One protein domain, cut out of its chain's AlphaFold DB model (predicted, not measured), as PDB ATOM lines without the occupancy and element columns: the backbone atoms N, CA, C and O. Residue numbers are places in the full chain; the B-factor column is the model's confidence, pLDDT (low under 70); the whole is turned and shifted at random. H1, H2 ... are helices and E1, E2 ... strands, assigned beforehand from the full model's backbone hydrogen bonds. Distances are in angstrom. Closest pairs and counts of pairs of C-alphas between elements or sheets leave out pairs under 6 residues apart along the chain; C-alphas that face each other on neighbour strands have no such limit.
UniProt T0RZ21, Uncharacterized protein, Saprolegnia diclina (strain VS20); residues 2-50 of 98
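This is residues 2 to 50 of the 98 residues of an uncharacterized protein of Saprolegnia diclina (strain VS20) (UniProt T0RZ21). A small hairpin of two strands, E1 and E2, makes a head at the end of one long helix, H1, whose residues 2 to 23 stick out as a free arm and make most of the length. The printed part has 49 residues, with one named helix followed by two named strands, in a two-stranded antiparallel sheet; the class is mixed, helices and strands. It is extended, with a radius of gyration of the C-alphas of 17.0 A and spans of 55 by 17 by 13 A.

E1, residues 39 to 42, and E2, residues 45 to 49, form an antiparallel hairpin at 149 degrees; N 42 and O 45 are 3.3 A apart, within hydrogen-bond range. The closest C-alphas of H1, residues 2 to 29, and E1 are those of Thr 28 and Ile 42, 7.9 A apart. H1 and E2 are apart. In H1 every O i to N i+4 pair is within hydrogen-bond range.

E2 ends at C-alpha 49 (67.117, 97.079, 89.313). E1 is 9.5 A long and E2 10.6 A. H1 runs 40.5 A from C-alpha 2 (101.839, 101.769, 51.924).

The C-alphas farthest apart, of Gln 2 and Arg 36, are 55.8 A apart. The printed part has no cut; no link is long. Residues 25 to 50 have pLDDT under 70.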
ATOM      1  N   GLN A   2     102.012 101.211  50.570       74.62
ATOM      2  CA  GLN A   2     101.839 101.769  51.924       74.62
ATOM      3  C   GLN A   2     100.368 101.942  52.353       74.62
ATOM      4  O   GLN A   2     100.018 101.614  53.481       74.62
ATOM      5  N   SER A   3      99.478 102.376  51.455       80.19
ATOM      6  CA  SER A   3      98.044 102.555  51.753       80.19
ATOM      7  C   SER A   3      97.343 101.272  52.217       80.19
ATOM      8  O   SER A   3      96.531 101.301  53.138       80.19
ATOM      9  N   VAL A   4      97.696 100.134  51.618       87.38
ATOM     10  CA  VAL A   4      97.128  98.822  51.958       87.38
ATOM     11  C   VAL A   4      97.567  98.394  53.360       87.38
ATOM     12  O   VAL A   4      96.753  97.899  54.136       87.38
ATOM     13  N   PHE A   5      98.826  98.664  53.714       86.62
ATOM     14  CA  PHE A   5      99.368  98.396  55.046       86.62
ATOM     15  C   PHE A   5      98.651  99.207  56.135       86.62
ATOM     16  O   PHE A   5      98.255  98.654  57.160       86.62
ATOM     17  N   TYR A   6      98.388 100.496  55.896       89.81
ATOM     18  CA  TYR A   6      97.634 101.326  56.844       89.81
ATOM     19  C   TYR A   6      96.193 100.843  57.040       89.81
ATOM     20  O   TYR A   6      95.694 100.860  58.165       89.81
ATOM     21  N   CYS A   7      95.525 100.374  55.982       90.56
ATOM     22  CA  CYS A   7      94.190  99.788  56.106       90.56
ATOM     23  C   CYS A   7      94.205  98.515  56.961       90.56
ATOM     24  O   CYS A   7      93.389  98.385  57.871       90.56
ATOM     25  N   GLN A   8      95.156  97.609  56.719       91.31
ATOM     26  CA  GLN A   8      95.298  96.380  57.507       91.31
ATOM     27  C   GLN A   8      95.577  96.682  58.982       91.31
ATOM     28  O   GLN A   8      94.936  96.104  59.858       91.31
ATOM     29  N   LEU A   9      96.466  97.640  59.257       94.50
ATOM     30  CA  LEU A   9      96.798  98.046  60.620       94.50
ATOM     31  C   LEU A   9      95.592  98.655  61.347       94.50
ATOM     32  O   LEU A   9      95.357  98.334  62.508       94.50
ATOM     33  N   ARG A  10      94.785  99.480  60.665       93.88
ATOM     34  CA  ARG A  10      93.553 100.053  61.239       93.88
ATOM     35  C   ARG A  10      92.521  98.986  61.584       93.88
ATOM     36  O   ARG A  10      91.900  99.075  62.638       93.88
ATOM     37  N   VAL A  11      92.344  97.987  60.719       94.69
ATOM     38  CA  VAL A  11      91.409  96.881  60.968       94.69
ATOM     39  C   VAL A  11      91.902  96.013  62.122       94.69
ATOM     40  O   VAL A  11      91.134  95.751  63.042       94.69
ATOM     41  N   LEU A  12      93.186  95.637  62.131       95.25
ATOM     42  CA  LEU A  12      93.790  94.864  63.219       95.25
ATOM     43  C   LEU A  12      93.646  95.589  64.560       95.25
ATOM     44  O   LEU A  12      93.235  94.987  65.548       95.25
ATOM     45  N   TRP A  13      93.943  96.888  64.583       96.06
ATOM     46  CA  TRP A  13      93.823  97.713  65.780       96.06
ATOM     47  C   TRP A  13      92.370  97.826  66.252       96.06
ATOM     48  O   TRP A  13      92.092  97.664  67.439       96.06
ATOM     49  N   GLY A  14      91.427  98.006  65.321       95.75
ATOM     50  CA  GLY A  14      89.995  98.010  65.620       95.75
ATOM     51  C   GLY A  14      89.511  96.686  66.218       95.75
ATOM     52  O   GLY A  14      88.830  96.691  67.241       95.75
ATOM     53  N   VAL A  15      89.909  95.552  65.635       94.69
ATOM     54  CA  VAL A  15      89.560  94.211  66.132       94.69
ATOM     55  C   VAL A  15      90.208  93.936  67.491       94.69
ATOM     56  O   VAL A  15      89.551  93.388  68.372       94.69
ATOM     57  N   ALA A  16      91.458  94.359  67.702       94.12
ATOM     58  CA  ALA A  16      92.155  94.205  68.978       94.12
ATOM     59  C   ALA A  16      91.461  94.982  70.110       94.12
ATOM     60  O   ALA A  16      91.246  94.434  71.190       94.12
ATOM     61  N   ILE A  17      91.054  96.231  69.857       93.88
ATOM     62  CA  ILE A  17      90.299  97.035  70.830       93.88
ATOM     63  C   ILE A  17      88.923  96.423  71.079       93.88
ATOM     64  O   ILE A  17      88.537  96.255  72.234       93.88
ATOM     65  N   ALA A  18      88.202  96.049  70.020       92.75
ATOM     66  CA  ALA A  18      86.892  95.424  70.147       92.75
ATOM     67  C   ALA A  18      86.966  94.134  70.976       92.75
ATOM     68  O   ALA A  18      86.175  93.954  71.897       92.75
ATOM     69  N   GLY A  19      87.957  93.275  70.716       88.94
ATOM     70  CA  GLY A  19      88.201  92.052  71.481       88.94
ATOM     71  C   GLY A  19      88.589  92.316  72.937       88.94
ATOM     72  O   GLY A  19      88.109  91.621  73.829       88.94
ATOM     73  N   CYS A  20      89.395  93.350  73.202       86.88
ATOM     74  CA  CYS A  20      89.754  93.764  74.560       86.88
ATOM     75  C   CYS A  20      88.517  94.208  75.357       86.88
ATOM     76  O   CYS A  20      88.290  93.738  76.472       86.88
ATOM     77  N   VAL A  21      87.668  95.042  74.754       84.38
ATOM     78  CA  VAL A  21      86.401  95.480  75.349       84.38
ATOM     79  C   VAL A  21      85.471  94.285  75.568       84.38
ATOM     80  O   VAL A  21      84.933  94.117  76.660       84.38
ATOM     81  N   LEU A  22      85.331  93.404  74.574       82.56
ATOM     82  CA  LEU A  22      84.492  92.211  74.673       82.56
ATOM     83  C   LEU A  22      84.969  91.262  75.785       82.56
ATOM     84  O   LEU A  22      84.142  90.728  76.518       82.56
ATOM     85  N   MET A  23      86.285  91.097  75.974       78.38
ATOM     86  CA  MET A  23      86.846  90.336  77.098       78.38
ATOM     87  C   MET A  23      86.466  90.934  78.454       78.38
ATOM     88  O   MET A  23      86.161  90.177  79.377       78.38
ATOM     89  N   LEU A  24      86.443  92.265  78.587       70.44
ATOM     90  CA  LEU A  24      85.958  92.912  79.807       70.44
ATOM     91  C   LEU A  24      84.473  92.610  80.024       70.44
ATOM     92  O   LEU A  24      84.096  92.240  81.134       70.44
ATOM     93  N   PHE A  25      83.639  92.675  78.985       62.69
ATOM     94  CA  PHE A  25      82.214  92.346  79.098       62.69
ATOM     95  C   PHE A  25      81.971  90.878  79.460       62.69
ATOM     96  O   PHE A  25      81.215  90.611  80.388       62.69
ATOM     97  N   VAL A  26      82.652  89.932  78.810       63.09
ATOM     98  CA  VAL A  26      82.542  88.494  79.113       63.09
ATOM     99  C   VAL A  26      83.003  88.200  80.543       63.09
ATOM    100  O   VAL A  26      82.303  87.512  81.285       63.09
ATOM    101  N   ARG A  27      84.131  88.780  80.978       63.12
ATOM    102  CA  ARG A  27      84.647  88.594  82.344       63.12
ATOM    103  C   ARG A  27      83.776  89.266  83.407       63.12
ATOM    104  O   ARG A  27      83.724  88.779  84.534       63.12
ATOM    105  N   THR A  28      83.074  90.345  83.056       54.91
ATOM    106  CA  THR A  28      82.125  91.021  83.956       54.91
ATOM    107  C   THR A  28      80.788  90.274  84.029       54.91
ATOM    108  O   THR A  28      80.201  90.173  85.103       54.91
ATOM    109  N   ASN A  29      80.329  89.676  82.926       55.62
ATOM    110  CA  ASN A  29      79.028  89.006  82.839       55.62
ATOM    111  C   ASN A  29      78.978  87.666  83.605       55.62
ATOM    112  O   ASN A  29      77.926  87.269  84.096       55.62
ATOM    113  N   SER A  30      80.114  86.991  83.812       52.06
ATOM    114  CA  SER A  30      80.141  85.713  84.544       52.06
ATOM    115  C   SER A  30      79.909  85.825  86.058       52.06
ATOM    116  O   SER A  30      79.676  84.801  86.699       52.06
ATOM    117  N   LYS A  31      79.960  87.028  86.650       53.00
ATOM    118  CA  LYS A  31      79.730  87.219  88.095       53.00
ATOM    119  C   LYS A  31      78.255  87.469  88.452       53.00
ATOM    120  O   LYS A  31      77.917  87.408  89.628       53.00
ATOM    121  N   ASP A  32      77.387  87.666  87.456       50.09
ATOM    122  CA  ASP A  32      75.951  87.943  87.643       50.09
ATOM    123  C   ASP A  32      75.081  86.668  87.704       50.09
ATOM    124  O   ASP A  32      73.882  86.710  87.960       50.09
ATOM    125  N   ARG A  33      75.675  85.480  87.513       54.22
ATOM    126  CA  ARG A  33      74.921  84.212  87.480       54.22
ATOM    127  C   ARG A  33      74.507  83.680  88.863       54.22
ATOM    128  O   ARG A  33      73.861  82.640  88.930       54.22
ATOM    129  N   PHE A  34      74.879  84.346  89.959       51.56
ATOM    130  CA  PHE A  34      74.788  83.749  91.300       51.56
ATOM    131  C   PHE A  34      73.985  84.515  92.362       51.56
ATOM    132  O   PHE A  34      74.032  84.102  93.517       51.56
ATOM    133  N   PHE A  35      73.187  85.539  92.033       50.09
ATOM    134  CA  PHE A  35      72.326  86.180  93.042       50.09
ATOM    135  C   PHE A  35      70.832  86.109  92.712       50.09
ATOM    136  O   PHE A  35      70.376  86.448  91.623       50.09
ATOM    137  N   ARG A  36      70.062  85.621  93.694       49.88
ATOM    138  CA  ARG A  36      68.594  85.577  93.706       49.88
ATOM    139  C   ARG A  36      68.055  87.014  93.692       49.88
ATOM    140  O   ARG A  36      67.909  87.627  94.742       49.88
ATOM    141  N   GLY A  37      67.803  87.543  92.496       58.00
ATOM    142  CA  GLY A  37      67.290  88.894  92.260       58.00
ATOM    143  C   GLY A  37      68.067  89.572  91.136       58.00
ATOM    144  O   GLY A  37      69.216  89.950  91.322       58.00
ATOM    145  N   TYR A  38      67.445  89.693  89.965       56.31
ATOM    146  CA  TYR A  38      68.041  90.206  88.730       56.31
ATOM    147  C   TYR A  38      68.596  91.635  88.898       56.31
ATOM    148  O   TYR A  38      67.851  92.611  88.799       56.31
ATOM    149  N   GLN A  39      69.901  91.764  89.142       55.03
ATOM    150  CA  GLN A  39      70.606  93.046  89.211       55.03
ATOM    151  C   GLN A  39      71.662  93.112  88.116       55.03
ATOM    152  O   GLN A  39      72.833  92.809  88.327       55.03
ATOM    153  N   LEU A  40      71.249  93.568  86.936       53.81
ATOM    154  CA  LEU A  40      72.166  93.711  85.816       53.81
ATOM    155  C   LEU A  40      73.092  94.909  86.066       53.81
ATOM    156  O   LEU A  40      72.720  96.078  85.907       53.81
ATOM    157  N   THR A  41      74.318  94.607  86.483       52.56
ATOM    158  CA  THR A  41      75.350  95.607  86.758       52.56
ATOM    159  C   THR A  41      76.288  95.700  85.562       52.56
ATOM    160  O   THR A  41      77.079  94.795  85.302       52.56
ATOM    161  N   ILE A  42      76.231  96.816  84.833       54.75
ATOM    162  CA  ILE A  42      77.204  97.137  83.784       54.75
ATOM    163  C   ILE A  42      78.120  98.229  84.328       54.75
ATOM    164  O   ILE A  42      77.668  99.312  84.689       54.75
ATOM    165  N   TRP A  43      79.428  97.959  84.343       54.66
ATOM    166  CA  TRP A  43      80.453  98.978  84.592       54.66
ATOM    167  C   TRP A  43      80.392  99.617  85.990       54.66
ATOM    168  O   TRP A  43      80.476 100.833  86.138       54.66
ATOM    169  N   ASN A  44      80.225  98.795  87.033       48.78
ATOM    170  CA  ASN A  44      80.141  99.243  88.432       48.78
ATOM    171  C   ASN A  44      78.989 100.229  88.714       48.78
ATOM    172  O   ASN A  44      78.970 100.904  89.743       48.78
ATOM    173  N   LYS A  45      78.031 100.320  87.789       47.28
ATOM    174  CA  LYS A  45      76.842 101.149  87.893       47.28
ATOM    175  C   LYS A  45      75.641 100.232  87.693       47.28
ATOM    176  O   LYS A  45      75.567  99.487  86.717       47.28
ATOM    177  N   VAL A  46      74.733 100.224  88.658       54.88
ATOM    178  CA  VAL A  46      73.508  99.425  88.576       54.88
ATOM    179  C   VAL A  46      72.593 100.129  87.579       54.88
ATOM    180  O   VAL A  46      72.166 101.255  87.825       54.88
ATOM    181  N   TRP A  47      72.382  99.517  86.415       51.06
ATOM    182  CA  TRP A  47      71.597 100.128  85.337       51.06
ATOM    183  C   TRP A  47      70.123  99.784  85.451       51.06
ATOM    184  O   TRP A  47      69.278 100.650  85.267       51.06
ATOM    185  N   ILE A  48      69.820  98.532  85.778       53.62
ATOM    186  CA  ILE A  48      68.455  98.064  85.945       53.62
ATOM    187  C   ILE A  48      68.409  97.281  87.258       53.62
ATOM    188  O   ILE A  48      69.016  96.223  87.414       53.62
ATOM    189  N   GLN A  49      67.701  97.844  88.228       54.88
ATOM    190  CA  GLN A  49      67.117  97.079  89.313       54.88
ATOM    191  C   GLN A  49      65.656  96.959  88.914       54.88
ATOM    192  O   GLN A  49      64.992  97.981  88.773       54.88
ATOM    193  N   TRP A  50      65.166  95.751  88.646       55.12
ATOM    194  CA  TRP A  50      63.723  95.545  88.561       55.12
ATOM    195  C   TRP A  50      63.209  95.533  90.001       55.12
ATOM    196  O   TRP A  50      63.446  94.538  90.694       55.12
TER     197      TRP A  50